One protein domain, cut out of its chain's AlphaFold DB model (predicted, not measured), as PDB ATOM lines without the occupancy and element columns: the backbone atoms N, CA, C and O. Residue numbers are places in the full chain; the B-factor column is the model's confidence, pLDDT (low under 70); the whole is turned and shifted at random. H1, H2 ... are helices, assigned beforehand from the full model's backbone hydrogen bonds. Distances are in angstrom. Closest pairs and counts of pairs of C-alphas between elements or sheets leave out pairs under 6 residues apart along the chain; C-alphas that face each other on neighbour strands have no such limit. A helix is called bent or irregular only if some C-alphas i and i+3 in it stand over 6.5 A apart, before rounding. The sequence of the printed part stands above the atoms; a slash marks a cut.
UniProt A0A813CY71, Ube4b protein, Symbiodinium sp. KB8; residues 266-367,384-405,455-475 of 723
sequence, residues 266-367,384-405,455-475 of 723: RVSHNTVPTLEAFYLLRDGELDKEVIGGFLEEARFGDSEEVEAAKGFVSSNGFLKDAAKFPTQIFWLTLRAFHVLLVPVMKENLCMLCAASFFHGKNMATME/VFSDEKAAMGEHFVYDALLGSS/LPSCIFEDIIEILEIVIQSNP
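AT A GLANCE: This is residues 266 to 367, 384 to 405 and 455 to 475 of the 723 residues of the protein "Ube4b protein" of Symbiodinium sp. KB8 (UniProt A0A813CY71). What shape? One long bent helix, H5, makes the long axis, with H1 to H4 as a loose head by arm H5a, H6 running back along arm H5b, and H7 packed beside the bend. What makes it? 145 residues are printed, with seven named helices and no named strand: all helix. The whole is loose, radius of gyration of the C-alphas 21.1 A, spans 73 by 35 by 28 A.

HOW THE PARTS SIT: What comes first? H1, residues 269 to 274, and H4, residues 303 to 316, touch no helix. H3, residues 285 to 295, touches H2, residues 277 to 281, closest at C-alphas 280 and 291, 6.9 A, and H5a, residues 325 to 339, closest at C-alphas 290 and 332, 5.4 A. What follows? H5b, residues 342 to 367, touches H6, residues 384 to 402, opposite ways at 36 degrees, only just a steep tilt, closest at C-alphas 355 and 388, 4.9 A. H7, residues 458 to 473, touches H5a with residues 458 to 462 alone, closest at C-alphas 338 and 462, 6.3 A. H4, H5a and H7 have every O i to N i+4 pair within hydrogen-bond range; H1 and H2 have 0, against 2 and 1 O i to N i+3 pairs.

IN THESE COORDINATES: Where to look? H1 begins at C-alpha 269 (356.159, 392.907, 309.549) and H7 ends at C-alpha 473 (335.650, 400.874, 290.068). What bends? H5, residues 325 to 367, by its hydrogen bonds assigned as one helix, is bent, C-alphas 339 and 342 being 6.8 A apart; H5b is 38.0 A long.

THE WHOLE: Is it complete? Residues 368 to 383 and 406 to 454 are not printed, across C-alpha gaps of 15.3 A and 30.1 A. Where is confidence low? 15 residues, among them 266 to 271, have pLDDT under 70.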
ATOM      1  N   ARG A 266     352.833 401.960 311.632       36.22
ATOM      2  CA  ARG A 266     353.324 400.982 310.680       36.22
ATOM      3  C   ARG A 266     353.230 399.667 311.417       36.22
ATOM      4  O   ARG A 266     353.995 399.426 312.353       36.22
ATOM      5  N   VAL A 267     352.286 398.839 310.992       41.53
ATOM      6  CA  VAL A 267     352.252 397.436 311.364       41.53
ATOM      7  C   VAL A 267     353.467 396.807 310.697       41.53
ATOM      8  O   VAL A 267     353.417 396.295 309.582       41.53
ATOM      9  N   SER A 268     354.614 396.989 311.348       46.44
ATOM     10  CA  SER A 268     355.892 396.460 310.915       46.44
ATOM     11  C   SER A 268     355.730 394.960 310.789       46.44
ATOM     12  O   SER A 268     355.162 394.335 311.681       46.44
ATOM     13  N   HIS A 269     356.258 394.354 309.728       51.94
ATOM     14  CA  HIS A 269     356.159 392.907 309.549       51.94
ATOM     15  C   HIS A 269     356.746 392.120 310.747       51.94
ATOM     16  O   HIS A 269     356.343 390.989 311.002       51.94
ATOM     17  N   ASN A 270     357.578 392.773 311.571       54.59
ATOM     18  CA  ASN A 270     358.022 392.338 312.900       54.59
ATOM     19  C   ASN A 270     356.888 391.985 313.893       54.59
ATOM     20  O   ASN A 270     357.152 391.281 314.866       54.59
ATOM     21  N   THR A 271     355.646 392.448 313.701       65.31
ATOM     22  CA  THR A 271     354.495 392.060 314.539       65.31
ATOM     23  C   THR A 271     353.821 390.774 314.069       65.31
ATOM     24  O   THR A 271     353.119 390.155 314.865       65.31
ATOM     25  N   VAL A 272     354.035 390.324 312.825       72.00
ATOM     26  CA  VAL A 272     353.436 389.079 312.306       72.00
ATOM     27  C   VAL A 272     353.800 387.860 313.172       72.00
ATOM     28  O   VAL A 272     352.874 387.153 313.571       72.00
ATOM     29  N   PRO A 273     355.066 387.650 313.604       71.81
ATOM     30  CA  PRO A 273     355.427 386.561 314.523       71.81
ATOM     31  C   PRO A 273     354.824 386.669 315.935       71.81
ATOM     32  O   PRO A 273     355.011 385.767 316.750       71.81
ATOM     33  N   THR A 274     354.144 387.773 316.269       79.75
ATOM     34  CA  THR A 274     353.501 387.960 317.583       79.75
ATOM     35  C   THR A 274     352.026 387.550 317.602       79.75
ATOM     36  O   THR A 274     351.486 387.347 318.694       79.75
ATOM     37  N   LEU A 275     351.407 387.393 316.422       88.94
ATOM     38  CA  LEU A 275     350.015 386.980 316.233       88.94
ATOM     39  C   LEU A 275     349.873 385.454 316.275       88.94
ATOM     40  O   LEU A 275     350.705 384.716 315.752       88.94
ATOM     41  N   GLU A 276     348.787 384.963 316.868       90.75
ATOM     42  CA  GLU A 276     348.547 383.521 317.007       90.75
ATOM     43  C   GLU A 276     347.734 382.988 315.814       90.75
ATOM     44  O   GLU A 276     346.542 383.274 315.688       90.75
ATOM     45  N   ALA A 277     348.356 382.174 314.951       91.50
ATOM     46  CA  ALA A 277     347.658 381.498 313.848       91.50
ATOM     47  C   ALA A 277     346.585 380.513 314.351       91.50
ATOM     48  O   ALA A 277     345.483 380.446 313.815       91.50
ATOM     49  N   PHE A 278     346.876 379.810 315.451       94.44
ATOM     50  CA  PHE A 278     345.971 378.846 316.085       94.44
ATOM     51  C   PHE A 278     344.833 379.480 316.907       94.44
ATOM     52  O   PHE A 278     344.102 378.753 317.573       94.44
ATOM     53  N   TYR A 279     344.652 380.807 316.882       94.50
ATOM     54  CA  TYR A 279     343.635 381.510 317.682       94.50
ATOM     55  C   TYR A 279     342.214 380.942 317.505       94.50
ATOM     56  O   TYR A 279     341.466 380.844 318.473       94.50
ATOM     57  N   LEU A 280     341.877 380.465 316.299       93.38
ATOM     58  CA  LEU A 280     340.600 379.811 315.980       93.38
ATOM     59  C   LEU A 280     340.329 378.491 316.723       93.38
ATOM     60  O   LEU A 280     339.217 377.974 316.641       93.38
ATOM     61  N   LEU A 281     341.322 377.945 317.429       93.94
ATOM     62  CA  LEU A 281     341.194 376.768 318.290       93.94
ATOM     63  C   LEU A 281     341.101 377.128 319.787       93.94
ATOM     64  O   LEU A 281     341.162 376.235 320.628       93.94
ATOM     65  N   ARG A 282     340.971 378.414 320.149       92.25
ATOM     66  CA  ARG A 282     340.780 378.835 321.546       92.25
ATOM     67  C   ARG A 282     339.346 378.606 322.019       92.25
ATOM     68  O   ARG A 282     338.381 378.981 321.360       92.25
ATOM     69  N   ASP A 283     339.223 378.056 323.225       88.31
ATOM     70  CA  ASP A 283     337.932 377.722 323.835       88.31
ATOM     71  C   ASP A 283     337.327 378.825 324.729       88.31
ATOM     72  O   ASP A 283     336.193 378.670 325.196       88.31
ATOM     73  N   GLY A 284     338.044 379.929 324.965       88.75
ATOM     74  CA  GLY A 284     337.604 381.025 325.835       88.75
ATOM     75  C   GLY A 284     336.346 381.742 325.330       88.75
ATOM     76  O   GLY A 284     336.160 381.909 324.128       88.75
ATOM     77  N   GLU A 285     335.490 382.194 326.251       90.88
ATOM     78  CA  GLU A 285     334.227 382.882 325.928       90.88
ATOM     79  C   GLU A 285     334.470 384.168 325.120       90.88
ATOM     80  O   GLU A 285     333.955 384.296 324.014       90.88
ATOM     81  N   LEU A 286     335.363 385.044 325.599       90.44
ATOM     82  CA  LEU A 286     335.788 386.253 324.880       90.44
ATOM     83  C   LEU A 286     336.430 385.938 323.518       90.44
ATOM     84  O   LEU A 286     336.199 386.654 322.549       90.44
ATOM     85  N   ASP A 287     337.220 384.865 323.417       92.44
ATOM     86  CA  ASP A 287     337.849 384.503 322.143       92.44
ATOM     87  C   ASP A 287     336.794 384.025 321.133       92.44
ATOM     88  O   ASP A 287     336.806 384.440 319.975       92.44
ATOM     89  N   LYS A 288     335.796 383.253 321.578       92.25
ATOM     90  CA  LYS A 288     334.627 382.878 320.770       92.25
ATOM     91  C   LYS A 288     333.759 384.083 320.400       92.25
ATOM     92  O   LYS A 288     333.271 384.132 319.272       92.25
ATOM     93  N   GLU A 289     333.606 385.072 321.281       92.44
ATOM     94  CA  GLU A 289     332.938 386.341 320.958       92.44
ATOM     95  C   GLU A 289     333.694 387.150 319.896       92.44
ATOM     96  O   GLU A 289     333.044 387.732 319.027       92.44
ATOM     97  N   VAL A 290     335.033 387.160 319.919       93.06
ATOM     98  CA  VAL A 290     335.889 387.796 318.898       93.06
ATOM     99  C   VAL A 290     335.778 387.067 317.558       93.06
ATOM    100  O   VAL A 290     335.504 387.701 316.537       93.06
ATOM    101  N   ILE A 291     335.927 385.739 317.553       93.44
ATOM    102  CA  ILE A 291     335.897 384.897 316.348       93.44
ATOM    103  C   ILE A 291     334.501 384.895 315.700       93.44
ATOM    104  O   ILE A 291     334.367 385.078 314.488       93.44
ATOM    105  N   GLY A 292     333.447 384.698 316.496       92.31
ATOM    106  CA  GLY A 292     332.060 384.616 316.040       92.31
ATOM    107  C   GLY A 292     331.868 383.685 314.838       92.31
ATOM    108  O   GLY A 292     332.213 382.506 314.888       92.31
ATOM    109  N   GLY A 293     331.333 384.230 313.738       88.75
ATOM    110  CA  GLY A 293     331.015 383.477 312.516       88.75
ATOM    111  C   GLY A 293     332.203 382.756 311.867       88.75
ATOM    112  O   GLY A 293     331.999 381.741 311.211       88.75
ATOM    113  N   PHE A 294     333.448 383.177 312.125       92.25
ATOM    114  CA  PHE A 294     334.630 382.429 311.682       92.25
ATOM    115  C   PHE A 294     334.743 381.024 312.315       92.25
ATOM    116  O   PHE A 294     335.568 380.236 311.860       92.25
ATOM    117  N   LEU A 295     333.933 380.653 313.316       89.00
ATOM    118  CA  LEU A 295     333.805 379.254 313.764       89.00
ATOM    119  C   LEU A 295     333.051 378.365 312.757       89.00
ATOM    120  O   LEU A 295     333.325 377.171 312.698       89.00
ATOM    121  N   GLU A 296     332.129 378.933 311.975       90.38
ATOM    122  CA  GLU A 296     331.312 378.214 310.981       90.38
ATOM    123  C   GLU A 296     331.929 378.241 309.571       90.38
ATOM    124  O   GLU A 296     331.575 377.419 308.724       90.38
ATOM    125  N   GLU A 297     332.865 379.163 309.319       92.94
ATOM    126  CA  GLU A 297     333.537 379.312 308.025       92.94
ATOM    127  C   GLU A 297     334.408 378.113 307.632       92.94
ATOM    128  O   GLU A 297     335.094 377.498 308.456       92.94
ATOM    129  N   ALA A 298     334.446 377.831 306.329       92.62
ATOM    130  CA  ALA A 298     335.298 376.787 305.771       92.62
ATOM    131  C   ALA A 298     336.786 377.059 306.058       92.62
ATOM    132  O   ALA A 298     337.214 378.201 306.236       92.62
ATOM    133  N   ARG A 299     337.582 375.991 306.128       94.31
ATOM    134  CA  ARG A 299     339.024 376.039 306.394       94.31
ATOM    135  C   ARG A 299     339.820 375.798 305.117       94.31
ATOM    136  O   ARG A 299     339.289 375.245 304.155       94.31
ATOM    137  N   PHE A 300     341.085 376.217 305.093       93.38
ATOM    138  CA  PHE A 300     341.979 375.839 303.993       93.38
ATOM    139  C   PHE A 300     342.413 374.365 304.073       93.38
ATOM    140  O   PHE A 300     342.589 373.732 303.031       93.38
ATOM    141  N   GLY A 301     342.558 373.819 305.286       91.88
ATOM    142  CA  GLY A 301     342.734 372.383 305.507       91.88
ATOM    143  C   GLY A 301     341.398 371.632 305.512       91.88
ATOM    144  O   GLY A 301     340.380 372.165 305.953       91.88
ATOM    145  N   ASP A 302     341.406 370.382 305.053       91.12
ATOM    146  CA  ASP A 302     340.290 369.449 305.231       91.12
ATOM    147  C   ASP A 302     340.206 368.975 306.693       91.12
ATOM    148  O   ASP A 302     341.120 369.190 307.492       91.12
ATOM    149  N   SER A 303     339.111 368.305 307.064       92.31
ATOM    150  CA  SER A 303     338.844 367.885 308.449       92.31
ATOM    151  C   SER A 303     340.006 367.127 309.103       92.31
ATOM    152  O   SER A 303     340.313 367.371 310.265       92.31
ATOM    153  N   GLU A 304     340.680 366.243 308.365       94.12
ATOM    154  CA  GLU A 304     341.833 365.477 308.862       94.12
ATOM    155  C   GLU A 304     343.041 366.382 309.162       94.12
ATOM    156  O   GLU A 304     343.686 366.233 310.199       94.12
ATOM    157  N   GLU A 305     343.298 367.378 308.308       94.31
ATOM    158  CA  GLU A 305     344.367 368.372 308.471       94.31
ATOM    159  C   GLU A 305     344.081 369.291 309.681       94.31
ATOM    160  O   GLU A 305     344.984 369.644 310.443       94.31
ATOM    161  N   VAL A 306     342.806 369.624 309.914       94.38
ATOM    162  CA  VAL A 306     342.343 370.431 311.059       94.38
ATOM    163  C   VAL A 306     342.407 369.655 312.384       94.38
ATOM    164  O   VAL A 306     342.841 370.219 313.392       94.38
ATOM    165  N   GLU A 307     342.027 368.373 312.419       94.62
ATOM    166  CA  GLU A 307     342.205 367.542 313.622       94.62
ATOM    167  C   GLU A 307     343.691 367.275 313.915       94.62
ATOM    168  O   GLU A 307     344.114 367.362 315.073       94.62
ATOM    169  N   ALA A 308     344.521 367.060 312.888       94.94
ATOM    170  CA  ALA A 308     345.973 366.975 313.049       94.94
ATOM    171  C   ALA A 308     346.557 368.268 313.650       94.94
ATOM    172  O   ALA A 308     347.392 368.209 314.558       94.94
ATOM    173  N   ALA A 309     346.068 369.440 313.230       95.06
ATOM    174  CA  ALA A 309     346.474 370.723 313.797       95.06
ATOM    175  C   ALA A 309     346.040 370.911 315.266       95.06
ATOM    176  O   ALA A 309     346.823 371.427 316.068       95.06
ATOM    177  N   LYS A 310     344.852 370.437 315.668       94.44
ATOM    178  CA  LYS A 310     344.436 370.398 317.088       94.44
ATOM    179  C   LYS A 310     345.330 369.480 317.926       94.44
ATOM    180  O   LYS A 310     345.715 369.844 319.041       94.44
ATOM    181  N   GLY A 311     345.706 368.320 317.383       93.81
ATOM    182  CA  GLY A 311     346.676 367.413 318.001       93.81
ATOM    183  C   GLY A 311     348.044 368.076 318.179       93.81
ATOM    184  O   GLY A 311     348.610 368.057 319.271       93.81
ATOM    185  N   PHE A 312     348.540 368.748 317.138       94.38
ATOM    186  CA  PHE A 312     349.789 369.514 317.169       94.38
ATOM    187  C   PHE A 312     349.764 370.640 318.218       94.38
ATOM    188  O   PHE A 312     350.719 370.781 318.986       94.38
ATOM    189  N   VAL A 313     348.668 371.404 318.301       93.31
ATOM    190  CA  VAL A 313     348.453 372.441 319.329       93.31
ATOM    191  C   VAL A 313     348.513 371.856 320.737       93.31
ATOM    192  O   VAL A 313     349.239 372.382 321.584       93.31
ATOM    193  N   SER A 314     347.815 370.742 320.964       90.19
ATOM    194  CA  SER A 314     347.747 370.068 322.263       90.19
ATOM    195  C   SER A 314     349.117 369.545 322.710       90.19
ATOM    196  O   SER A 314     349.555 369.841 323.821       90.19
ATOM    197  N   SER A 315     349.826 368.832 321.828       92.31
ATOM    198  CA  SER A 315     351.124 368.208 322.125       92.31
ATOM    199  C   SER A 315     352.234 369.222 322.404       92.31
ATOM    200  O   SER A 315     353.027 369.027 323.320       92.31
ATOM    201  N   ASN A 316     352.275 370.329 321.657       89.81
ATOM    202  CA  ASN A 316     353.252 371.402 321.884       89.81
ATOM    203  C   ASN A 316     352.820 372.373 322.999       89.81
ATOM    204  O   ASN A 316     353.605 373.211 323.437       89.81
ATOM    205  N   GLY A 317     351.577 372.273 323.482       84.31
ATOM    206  CA  GLY A 317     351.049 373.138 324.529       84.31
ATOM    207  C   GLY A 317     350.836 374.590 324.105       84.31
ATOM    208  O   GLY A 317     350.925 375.479 324.955       84.31
ATOM    209  N   PHE A 318     350.554 374.838 322.824       83.81
ATOM    210  CA  PHE A 318     350.118 376.154 322.362       83.81
ATOM    211  C   PHE A 318     348.771 376.538 323.011       83.81
ATOM    212  O   PHE A 318     348.038 375.686 323.509       83.81
ATOM    213  N   LEU A 319     348.443 377.835 323.007       85.88
ATOM    214  CA  LEU A 319     347.184 378.410 323.525       85.88
ATOM    215  C   LEU A 319     346.924 378.275 325.045       85.88
ATOM    216  O   LEU A 319     345.875 378.720 325.503       85.88
ATOM    217  N   LYS A 320     347.863 377.724 325.833       81.94
ATOM    218  CA  LYS A 320     347.749 377.617 327.306       81.94
ATOM    219  C   LYS A 320     347.589 378.970 328.006       81.94
ATOM    220  O   LYS A 320     346.803 379.080 328.943       81.94
ATOM    221  N   ASP A 321     348.327 379.980 327.556       85.81
ATOM    222  CA  ASP A 321     348.230 381.346 328.074       85.81
ATOM    223  C   ASP A 321     347.010 382.073 327.496       85.81
ATOM    224  O   ASP A 321     346.559 381.771 326.386       85.81
ATOM    225  N   ALA A 322     346.504 383.082 328.209       86.31
ATOM    226  CA  ALA A 322     345.468 383.975 327.688       86.31
ATOM    227  C   ALA A 322     345.926 384.665 326.388       86.31
ATOM    228  O   ALA A 322     347.103 384.995 326.226       86.31
ATOM    229  N   ALA A 323     344.995 384.882 325.457       87.94
ATOM    230  CA  ALA A 323     345.312 385.486 324.168       87.94
ATOM    231  C   ALA A 323     345.877 386.903 324.321       87.94
ATOM    232  O   ALA A 323     345.353 387.729 325.071       87.94
ATOM    233  N   LYS A 324     346.926 387.214 323.556       89.06
ATOM    234  CA  LYS A 324     347.495 388.568 323.530       89.06
ATOM    235  C   LYS A 324     346.490 389.541 322.908       89.06
ATOM    236  O   LYS A 324     345.975 389.279 321.824       89.06
ATOM    237  N   PHE A 325     346.277 390.704 323.525       89.88
ATOM    238  CA  PHE A 325     345.347 391.724 323.019       89.88
ATOM    239  C   PHE A 325     345.553 392.095 321.526       89.88
ATOM    240  O   PHE A 325     344.558 392.137 320.802       89.88
ATOM    241  N   PRO A 326     346.787 392.253 320.990       90.62
ATOM    242  CA  PRO A 326     346.996 392.456 319.549       90.62
ATOM    243  C   PRO A 326     346.460 391.323 318.660       90.62
ATOM    244  O   PRO A 326     345.950 391.596 317.578       90.62
ATOM    245  N   THR A 327     346.521 390.067 319.119       92.06
ATOM    246  CA  THR A 327     345.916 388.912 318.434       92.06
ATOM    247  C   THR A 327     344.394 389.041 318.408       92.06
ATOM    248  O   THR A 327     343.789 388.893 317.350       92.06
ATOM    249  N   GLN A 328     343.774 389.359 319.549       92.69
ATOM    250  CA  GLN A 328     342.318 389.522 319.643       92.69
ATOM    251  C   GLN A 328     341.822 390.658 318.733       92.69
ATOM    252  O   GLN A 328     340.859 390.477 317.992       92.69
ATOM    253  N   ILE A 329     342.523 391.798 318.716       94.31
ATOM    254  CA  ILE A 329     342.209 392.920 317.820       94.31
ATOM    255  C   ILE A 329     342.409 392.540 316.349       94.31
ATOM    256  O   ILE A 329     341.518 392.803 315.549       94.31
ATOM    257  N   PHE A 330     343.507 391.868 315.983       94.88
ATOM    258  CA  PHE A 330     343.732 391.406 314.608       94.88
ATOM    259  C   PHE A 330     342.574 390.541 314.090       94.88
ATOM    260  O   PHE A 330     342.027 390.818 313.022       94.88
ATOM    261  N   TRP A 331     342.162 389.533 314.863       95.75
ATOM    262  CA  TRP A 331     341.069 388.641 314.480       95.75
ATOM    263  C   TRP A 331     339.701 389.340 314.482       95.75
ATOM    264  O   TRP A 331     338.888 389.072 313.596       95.75
ATOM    265  N   LEU A 332     339.466 390.290 315.395       95.44
ATOM    266  CA  LEU A 332     338.257 391.120 315.394       95.44
ATOM    267  C   LEU A 332     338.180 392.022 314.150       95.44
ATOM    268  O   LEU A 332     337.128 392.097 313.517       95.44
ATOM    269  N   THR A 333     339.284 392.672 313.766       95.44
ATOM    270  CA  THR A 333     339.360 393.499 312.551       95.44
ATOM    271  C   THR A 333     339.197 392.649 311.292       95.44
ATOM    272  O   THR A 333     338.433 393.023 310.407       95.44
ATOM    273  N   LEU A 334     339.833 391.475 311.230       95.69
ATOM    274  CA  LEU A 334     339.714 390.547 310.101       95.69
ATOM    275  C   LEU A 334     338.273 390.042 309.919       95.69
ATOM    276  O   LEU A 334     337.764 389.984 308.802       95.69
ATOM    277  N   ARG A 335     337.569 389.763 311.021       94.81
ATOM    278  CA  ARG A 335     336.133 389.466 310.992       94.81
ATOM    279  C   ARG A 335     335.304 390.673 310.556       94.81
ATOM    280  O   ARG A 335     334.382 390.504 309.766       94.81
ATOM    281  N   ALA A 336     335.596 391.875 311.055       93.50
ATOM    282  CA  ALA A 336     334.882 393.093 310.663       93.50
ATOM    283  C   ALA A 336     335.044 393.395 309.161       93.50
ATOM    284  O   ALA A 336     334.093 393.841 308.519       93.50
ATOM    285  N   PHE A 337     336.205 393.083 308.580       92.81
ATOM    286  CA  PHE A 337     336.421 393.109 307.134       92.81
ATOM    287  C   PHE A 337     335.452 392.168 306.409       92.81
ATOM    288  O   PHE A 337     334.697 392.617 305.545       92.81
ATOM    289  N   HIS A 338     335.418 390.897 306.814       94.00
ATOM    290  CA  HIS A 338     334.571 389.875 306.200       94.00
ATOM    291  C   HIS A 338     333.065 390.172 306.323       94.00
ATOM    292  O   HIS A 338     332.323 390.067 305.348       94.00
ATOM    293  N   VAL A 339     332.585 390.558 307.515       93.19
ATOM    294  CA  VAL A 339     331.136 390.673 307.791       93.19
ATOM    295  C   VAL A 339     330.555 392.076 307.595       93.19
ATOM    296  O   VAL A 339     329.333 392.207 307.576       93.19
ATOM    297  N   LEU A 340     331.390 393.115 307.454       91.31
ATOM    298  CA  LEU A 340     330.948 394.494 307.191       91.31
ATOM    299  C   LEU A 340     331.540 395.037 305.884       91.31
ATOM    300  O   LEU A 340     330.784 395.333 304.963       91.31
ATOM    301  N   LEU A 341     332.870 395.160 305.782       91.44
ATOM    302  CA  LEU A 341     333.506 395.892 304.677       91.44
ATOM    303  C   LEU A 341     333.273 395.234 303.311       91.44
ATOM    304  O   LEU A 341     332.859 395.910 302.372       91.44
ATOM    305  N   VAL A 342     333.502 393.926 303.189       91.88
ATOM    306  CA  VAL A 342     333.349 393.213 301.912       91.88
ATOM    307  C   VAL A 342     331.888 393.211 301.419       91.88
ATOM    308  O   VAL A 342     331.670 393.529 300.248       91.88
ATOM    309  N   PRO A 343     330.862 392.948 302.258       91.56
ATOM    310  CA  PRO A 343     329.457 393.146 301.892       91.56
ATOM    311  C   PRO A 343     329.131 394.573 301.428       91.56
ATOM    312  O   PRO A 343     328.485 394.737 300.396       91.56
ATOM    313  N   VAL A 344     329.623 395.592 302.138       88.81
ATOM    314  CA  VAL A 344     329.431 397.020 301.815       88.81
ATOM    315  C   VAL A 344     330.078 397.382 300.468       88.81
ATOM    316  O   VAL A 344     329.463 398.048 299.638       88.81
ATOM    317  N   MET A 345     331.282 396.878 300.183       88.31
ATOM    318  CA  MET A 345     331.944 397.077 298.887       88.31
ATOM    319  C   MET A 345     331.261 396.314 297.735       88.31
ATOM    320  O   MET A 345     331.270 396.790 296.599       88.31
ATOM    321  N   LYS A 346     330.630 395.164 298.004       88.06
ATOM    322  CA  LYS A 346     329.786 394.449 297.026       88.06
ATOM    323  C   LYS A 346     328.484 395.195 296.741       88.06
ATOM    324  O   LYS A 346     328.044 395.229 295.593       88.06
ATOM    325  N   GLU A 347     327.882 395.810 297.756       87.12
ATOM    326  CA  GLU A 347     326.674 396.624 297.599       87.12
ATOM    327  C   GLU A 347     326.924 397.820 296.667       87.12
ATOM    328  O   GLU A 347     326.110 398.062 295.779       87.12
ATOM    329  N   ASN A 348     328.100 398.458 296.739       85.25
ATOM    330  CA  ASN A 348     328.520 399.485 295.777       85.25
ATOM    331  C   ASN A 348     328.455 399.009 294.310       85.25
ATOM    332  O   ASN A 348     327.858 399.683 293.469       85.25
ATOM    333  N   LEU A 349     329.013 397.830 293.991       82.50
ATOM    334  CA  LEU A 349     328.922 397.278 292.630       82.50
ATOM    335  C   LEU A 349     327.465 397.024 292.215       82.50
ATOM    336  O   LEU A 349     327.090 397.324 291.083       82.50
ATOM    337  N   CYS A 350     326.626 396.527 293.128       84.00
ATOM    338  CA  CYS A 350     325.195 396.359 292.874       84.00
ATOM    339  C   CYS A 350     324.494 397.699 292.581       84.00
ATOM    340  O   CYS A 350     323.686 397.753 291.653       84.00
ATOM    341  N   MET A 351     324.817 398.774 293.310       84.56
ATOM    342  CA  MET A 351     324.260 400.113 293.070       84.56
ATOM    343  C   MET A 351     324.726 400.701 291.732       84.56
ATOM    344  O   MET A 351     323.898 401.208 290.978       84.56
ATOM    345  N   LEU A 352     326.005 400.550 291.373       82.06
ATOM    346  CA  LEU A 352     326.535 400.961 290.066       82.06
ATOM    347  C   LEU A 352     325.861 400.205 288.903       82.06
ATOM    348  O   LEU A 352     325.492 400.808 287.891       82.06
ATOM    349  N   CYS A 353     325.639 398.894 289.047       82.38
ATOM    350  CA  CYS A 353     324.883 398.107 288.069       82.38
ATOM    351  C   CYS A 353     323.404 398.521 287.992       82.38
ATOM    352  O   CYS A 353     322.863 398.617 286.889       82.38
ATOM    353  N   ALA A 354     322.754 398.790 289.128       80.31
ATOM    354  CA  ALA A 354     321.366 399.245 289.174       80.31
ATOM    355  C   ALA A 354     321.200 400.623 288.515       80.31
ATOM    356  O   ALA A 354     320.340 400.788 287.652       80.31
ATOM    357  N   ALA A 355     322.070 401.580 288.843       80.69
ATOM    358  CA  ALA A 355     322.094 402.900 288.224       80.69
ATOM    359  C   ALA A 355     322.288 402.812 286.703       80.69
ATOM    360  O   ALA A 355     321.502 403.387 285.955       80.69
ATOM    361  N   SER A 356     323.258 402.017 286.237       78.62
ATOM    362  CA  SER A 356     323.501 401.788 284.802       78.62
ATOM    363  C   SER A 356     322.270 401.217 284.078       78.62
ATOM    364  O   SER A 356     321.966 401.603 282.950       78.62
ATOM    365  N   PHE A 357     321.532 400.316 284.736       81.38
ATOM    366  CA  PHE A 357     320.302 399.716 284.215       81.38
ATOM    367  C   PHE A 357     319.128 400.705 284.158       81.38
ATOM    368  O   PHE A 357     318.414 400.745 283.153       81.38
ATOM    369  N   PHE A 358     318.930 401.526 285.195       76.38
ATOM    370  CA  PHE A 358     317.899 402.570 285.182       76.38
ATOM    371  C   PHE A 358     318.220 403.674 284.166       76.38
ATOM    372  O   PHE A 358     317.341 404.059 283.399       76.38
ATOM    373  N   HIS A 359     319.486 404.084 284.060       76.00
ATOM    374  CA  HIS A 359     319.952 405.039 283.055       76.00
ATOM    375  C   HIS A 359     319.670 404.555 281.622       76.00
ATOM    376  O   HIS A 359     319.081 405.278 280.817       76.00
ATOM    377  N   GLY A 360     320.002 403.293 281.317       77.00
ATOM    378  CA  GLY A 360     319.695 402.677 280.020       77.00
ATOM    379  C   GLY A 360     318.193 402.625 279.710       77.00
ATOM    380  O   GLY A 360     317.786 402.873 278.576       77.00
ATOM    381  N   LYS A 361     317.346 402.383 280.719       74.75
ATOM    382  CA  LYS A 361     315.880 402.451 280.579       74.75
ATOM    383  C   LYS A 361     315.356 403.866 280.347       74.75
ATOM    384  O   LYS A 361     314.431 404.035 279.553       74.75
ATOM    385  N   ASN A 362     315.941 404.868 280.998       69.69
ATOM    386  CA  ASN A 362     315.554 406.266 280.825       69.69
ATOM    387  C   ASN A 362     315.944 406.769 279.423       69.69
ATOM    388  O   ASN A 362     315.124 407.395 278.751       69.69
ATOM    389  N   MET A 363     317.122 406.375 278.917       68.75
ATOM    390  CA  MET A 363     317.525 406.588 277.519       68.75
ATOM    391  C   MET A 363     316.548 405.926 276.532       68.75
ATOM    392  O   MET A 363     315.986 406.612 275.680       68.75
ATOM    393  N   ALA A 364     316.261 404.628 276.688       72.19
ATOM    394  CA  ALA A 364     315.343 403.905 275.803       72.19
ATOM    395  C   ALA A 364     313.909 404.474 275.820       72.19
ATOM    396  O   ALA A 364     313.240 404.515 274.788       72.19
ATOM    397  N   THR A 365     313.436 404.960 276.973       68.31
ATOM    398  CA  THR A 365     312.127 405.627 277.096       68.31
ATOM    399  C   THR A 365     312.085 406.947 276.318       68.31
ATOM    400  O   THR A 365     311.086 407.229 275.656       68.31
ATOM    401  N   MET A 366     313.171 407.730 276.342       62.66
ATOM    402  CA  MET A 366     313.294 408.961 275.551       62.66
ATOM    403  C   MET A 366     313.400 408.688 274.042       62.66
ATOM    404  O   MET A 366     312.795 409.409 273.254       62.66
ATOM    405  N   GLU A 367     314.112 407.637 273.629       66.00
ATOM    406  CA  GLU A 367     314.212 407.244 272.215       66.00
ATOM    407  C   GLU A 367     312.892 406.682 271.658       66.00
ATOM    408  O   GLU A 367     312.558 406.928 270.500       66.00
ATOM    409  N   VAL A 384     311.248 405.790 287.832       60.59
ATOM    410  CA  VAL A 384     312.520 405.315 287.257       60.59
ATOM    411  C   VAL A 384     313.612 406.384 287.393       60.59
ATOM    412  O   VAL A 384     314.777 406.066 287.631       60.59
ATOM    413  N   PHE A 385     313.234 407.667 287.351       63.50
ATOM    414  CA  PHE A 385     314.143 408.787 287.617       63.50
ATOM    415  C   PHE A 385     314.426 409.016 289.109       63.50
ATOM    416  O   PHE A 385     315.431 409.657 289.424       63.50
ATOM    417  N   SER A 386     313.585 408.538 290.037       72.31
ATOM    418  CA  SER A 386     313.944 408.514 291.465       72.31
ATOM    419  C   SER A 386     314.867 407.345 291.799       72.31
ATOM    420  O   SER A 386     315.829 407.542 292.538       72.31
ATOM    421  N   ASP A 387     314.634 406.171 291.209       75.81
ATOM    422  CA  ASP A 387     315.424 404.965 291.477       75.81
ATOM    423  C   ASP A 387     316.853 405.075 290.906       75.81
ATOM    424  O   ASP A 387     317.811 404.720 291.596       75.81
ATOM    425  N   GLU A 388     317.033 405.668 289.714       77.75
ATOM    426  CA  GLU A 388     318.368 406.001 289.180       77.75
ATOM    427  C   GLU A 388     319.133 406.935 290.131       77.75
ATOM    428  O   GLU A 388     320.289 406.676 290.470       77.75
ATOM    429  N   LYS A 389     318.483 408.006 290.608       78.25
ATOM    430  CA  LYS A 389     319.101 408.998 291.506       78.25
ATOM    431  C   LYS A 389     319.427 408.422 292.881       78.25
ATOM    432  O   LYS A 389     320.439 408.810 293.456       78.25
ATOM    433  N   ALA A 390     318.607 407.508 293.400       80.69
ATOM    434  CA  ALA A 390     318.886 406.809 294.650       80.69
ATOM    435  C   ALA A 390     320.109 405.887 294.506       80.69
ATOM    436  O   ALA A 390     321.047 405.996 295.291       80.69
ATOM    437  N   ALA A 391     320.147 405.052 293.461       81.00
ATOM    438  CA  ALA A 391     321.274 404.155 293.199       81.00
ATOM    439  C   ALA A 391     322.588 404.921 292.936       81.00
ATOM    440  O   ALA A 391     323.624 404.571 293.497       81.00
ATOM    441  N   MET A 392     322.543 406.007 292.151       81.31
ATOM    442  CA  MET A 392     323.692 406.902 291.955       81.31
ATOM    443  C   MET A 392     324.106 407.620 293.246       81.31
ATOM    444  O   MET A 392     325.296 407.796 293.486       81.31
ATOM    445  N   GLY A 393     323.147 408.024 294.085       82.94
ATOM    446  CA  GLY A 393     323.411 408.678 295.367       82.94
ATOM    447  C   GLY A 393     324.217 407.792 296.317       82.94
ATOM    448  O   GLY A 393     325.264 408.219 296.797       82.94
ATOM    449  N   GLU A 394     323.778 406.548 296.523       83.81
ATOM    450  CA  GLU A 394     324.521 405.565 297.325       83.81
ATOM    451  C   GLU A 394     325.878 405.232 296.677       83.81
ATOM    452  O   GLU A 394     326.903 405.233 297.358       83.81
ATOM    453  N   HIS A 395     325.927 405.043 295.348       84.69
ATOM    454  CA  HIS A 395     327.183 404.827 294.618       84.69
ATOM    455  C   HIS A 395     328.218 405.937 294.885       84.69
ATOM    456  O   HIS A 395     329.369 405.628 295.191       84.69
ATOM    457  N   PHE A 396     327.819 407.214 294.864       84.44
ATOM    458  CA  PHE A 396     328.719 408.329 295.180       84.44
ATOM    459  C   PHE A 396     329.175 408.363 296.650       84.44
ATOM    460  O   PHE A 396     330.277 408.840 296.920       84.44
ATOM    461  N   VAL A 397     328.390 407.844 297.604       85.62
ATOM    462  CA  VAL A 397     328.837 407.700 299.005       85.62
ATOM    463  C   VAL A 397     329.948 406.651 299.110       85.62
ATOM    464  O   VAL A 397     330.958 406.890 299.774       85.62
ATOM    465  N   TYR A 398     329.811 405.516 298.418       83.44
ATOM    466  CA  TYR A 398     330.870 404.506 298.370       83.44
ATOM    467  C   TYR A 398     332.100 404.975 297.577       83.44
ATOM    468  O   TYR A 398     333.221 404.683 297.985       83.44
ATOM    469  N   ASP A 399     331.926 405.706 296.473       81.12
ATOM    470  CA  ASP A 399     333.045 406.249 295.691       81.12
ATOM    471  C   ASP A 399     333.818 407.316 296.487       81.12
ATOM    472  O   ASP A 399     335.044 407.305 296.505       81.12
ATOM    473  N   ALA A 400     333.131 408.149 297.280       84.00
ATOM    474  CA  ALA A 400     333.778 409.063 298.225       84.00
ATOM    475  C   ALA A 400     334.568 408.332 299.332       84.00
ATOM    476  O   ALA A 400     335.619 408.816 299.757       84.00
ATOM    477  N   LEU A 401     334.111 407.156 299.785       81.00
ATOM    478  CA  LEU A 401     334.868 406.302 300.710       81.00
ATOM    479  C   LEU A 401     336.093 405.669 300.026       81.00
ATOM    480  O   LEU A 401     337.177 405.650 300.605       81.00
ATOM    481  N   LEU A 402     335.945 405.190 298.788       79.06
ATOM    482  CA  LEU A 402     337.034 404.617 297.986       79.06
ATOM    483  C   LEU A 402     337.965 405.678 297.363       79.06
ATOM    484  O   LEU A 402     339.015 405.326 296.838       79.06
ATOM    485  N   GLY A 403     337.623 406.962 297.468       77.00
ATOM    486  CA  GLY A 403     338.497 408.113 297.228       77.00
ATOM    487  C   GLY A 403     339.118 408.703 298.503       77.00
ATOM    488  O   GLY A 403     339.801 409.725 298.433       77.00
ATOM    489  N   SER A 404     338.881 408.103 299.677       85.12
ATOM    490  CA  SER A 404     339.420 408.585 300.953       85.12
ATOM    491  C   SER A 404     340.820 408.022 301.212       85.12
ATOM    492  O   SER A 404     340.982 406.886 301.664       85.12
ATOM    493  N   SER A 405     341.839 408.847 300.969       83.06
ATOM    494  CA  SER A 405     343.261 408.499 301.116       83.06
ATOM    495  C   SER A 405     343.641 407.957 302.496       83.06
ATOM    496  O   SER A 405     344.416 407.009 302.602       83.06
ATOM    497  N   LEU A 455     343.265 378.053 309.325       96.00
ATOM    498  CA  LEU A 455     342.824 379.375 308.870       96.00
ATOM    499  C   LEU A 455     341.515 379.289 308.053       96.00
ATOM    500  O   LEU A 455     341.294 378.299 307.349       96.00
ATOM    501  N   PRO A 456     340.644 380.315 308.115       95.31
ATOM    502  CA  PRO A 456     339.387 380.340 307.384       95.31
ATOM    503  C   PRO A 456     339.627 380.735 305.921       95.31
ATOM    504  O   PRO A 456     340.315 381.717 305.634       95.31
ATOM    505  N   SER A 457     339.039 379.988 304.986       93.38
ATOM    506  CA  SER A 457     339.299 380.159 303.551       93.38
ATOM    507  C   SER A 457     338.769 381.479 302.984       93.38
ATOM    508  O   SER A 457     339.285 381.969 301.978       93.38
ATOM    509  N   CYS A 458     337.766 382.074 303.639       94.38
ATOM    510  CA  CYS A 458     337.146 383.331 303.222       94.38
ATOM    511  C   CYS A 458     338.120 384.520 303.190       94.38
ATOM    512  O   CYS A 458     337.926 385.397 302.357       94.38
ATOM    513  N   ILE A 459     339.218 384.511 303.965       96.25
ATOM    514  CA  ILE A 459     340.243 385.578 303.946       96.25
ATOM    515  C   ILE A 459     340.740 385.855 302.521       96.25
ATOM    516  O   ILE A 459     340.955 387.001 302.132       96.25
ATOM    517  N   PHE A 460     340.945 384.805 301.723       95.50
ATOM    518  CA  PHE A 460     341.422 384.969 300.352       95.50
ATOM    519  C   PHE A 460     340.319 385.401 299.390       95.50
ATOM    520  O   PHE A 460     340.620 386.099 298.425       95.50
ATOM    521  N   GLU A 461     339.064 385.035 299.653       94.06
ATOM    522  CA  GLU A 461     337.923 385.533 298.882       94.06
ATOM    523  C   GLU A 461     337.740 387.037 299.144       94.06
ATOM    524  O   GLU A 461     337.729 387.808 298.189       94.06
ATOM    525  N   ASP A 462     337.787 387.465 300.411       95.56
ATOM    526  CA  ASP A 462     337.750 388.868 300.839       95.56
ATOM    527  C   ASP A 462     338.864 389.713 300.195       95.56
ATOM    528  O   ASP A 462     338.586 390.742 299.577       95.56
ATOM    529  N   ILE A 463     340.132 389.283 300.300       96.00
ATOM    530  CA  ILE A 463     341.277 390.013 299.723       96.00
ATOM    531  C   ILE A 463     341.131 390.135 298.203       96.00
ATOM    532  O   ILE A 463     341.292 391.225 297.651       96.00
ATOM    533  N   ILE A 464     340.828 389.032 297.511       94.88
ATOM    534  CA  ILE A 464     340.711 389.035 296.050       94.88
ATOM    535  C   ILE A 464     339.510 389.869 295.593       94.88
ATOM    536  O   ILE A 464     339.617 390.550 294.577       94.88
ATOM    537  N   GLU A 465     338.403 389.885 296.337       92.19
ATOM    538  CA  GLU A 465     337.242 390.718 296.019       92.19
ATOM    539  C   GLU A 465     337.484 392.205 296.288       92.19
ATOM    540  O   GLU A 465     337.118 393.013 295.441       92.19
ATOM    541  N   ILE A 466     338.168 392.593 297.371       92.00
ATOM    542  CA  ILE A 466     338.575 393.996 297.595       92.00
ATOM    543  C   ILE A 466     339.447 394.489 296.430       92.00
ATOM    544  O   ILE A 466     339.189 395.553 295.863       92.00
ATOM    545  N   LEU A 467     340.447 393.698 296.027       91.69
ATOM    546  CA  LEU A 467     341.338 394.025 294.908       91.69
ATOM    547  C   LEU A 467     340.594 394.064 293.564       91.69
ATOM    548  O   LEU A 467     340.859 394.938 292.738       91.69
ATOM    549  N   GLU A 468     339.659 393.139 293.338       87.44
ATOM    550  CA  GLU A 468     338.831 393.092 292.132       87.44
ATOM    551  C   GLU A 468     337.903 394.310 292.041       87.44
ATOM    552  O   GLU A 468     337.887 394.971 291.004       87.44
ATOM    553  N   ILE A 469     337.198 394.650 293.125       85.88
ATOM    554  CA  ILE A 469     336.305 395.812 293.208       85.88
ATOM    555  C   ILE A 469     337.090 397.094 292.915       85.88
ATOM    556  O   ILE A 469     336.707 397.844 292.024       85.88
ATOM    557  N   VAL A 470     338.237 397.315 293.565       84.44
ATOM    558  CA  VAL A 470     339.048 398.531 293.359       84.44
ATOM    559  C   VAL A 470     339.610 398.632 291.927       84.44
ATOM    560  O   VAL A 470     339.687 399.728 291.370       84.44
ATOM    561  N   ILE A 471     339.944 397.507 291.279       80.94
ATOM    562  CA  ILE A 471     340.344 397.479 289.856       80.94
ATOM    563  C   ILE A 471     339.150 397.724 288.912       80.94
ATOM    564  O   ILE A 471     339.333 398.292 287.829       80.94
ATOM    565  N   GLN A 472     337.940 397.304 289.292       76.56
ATOM    566  CA  GLN A 472     336.717 397.487 288.505       76.56
ATOM    567  C   GLN A 472     336.112 398.891 288.651       76.56
ATOM    568  O   GLN A 472     335.643 399.429 287.652       76.56
ATOM    569  N   SER A 473     336.172 399.518 289.830       71.19
ATOM    570  CA  SER A 473     335.650 400.874 290.068       71.19
ATOM    571  C   SER A 473     336.393 401.958 289.280       71.19
ATOM    572  O   SER A 473     335.804 402.983 288.964       71.19
ATOM    573  N   ASN A 474     337.659 401.738 288.903       64.81
ATOM    574  CA  ASN A 474     338.448 402.706 288.128       64.81
ATOM    575  C   ASN A 474     339.050 402.112 286.828       64.81
ATOM    576  O   ASN A 474     340.274 401.990 286.695       64.81
ATOM    577  N   PRO A 475     338.230 401.771 285.804       58.66
ATOM    578  CA  PRO A 475     338.686 401.020 284.632       58.66
ATOM    579  C   PRO A 475     339.742 401.711 283.761       58.66
ATOM    580  O   PRO A 475     340.461 401.017 283.037       58.66
TER     581      PRO A 475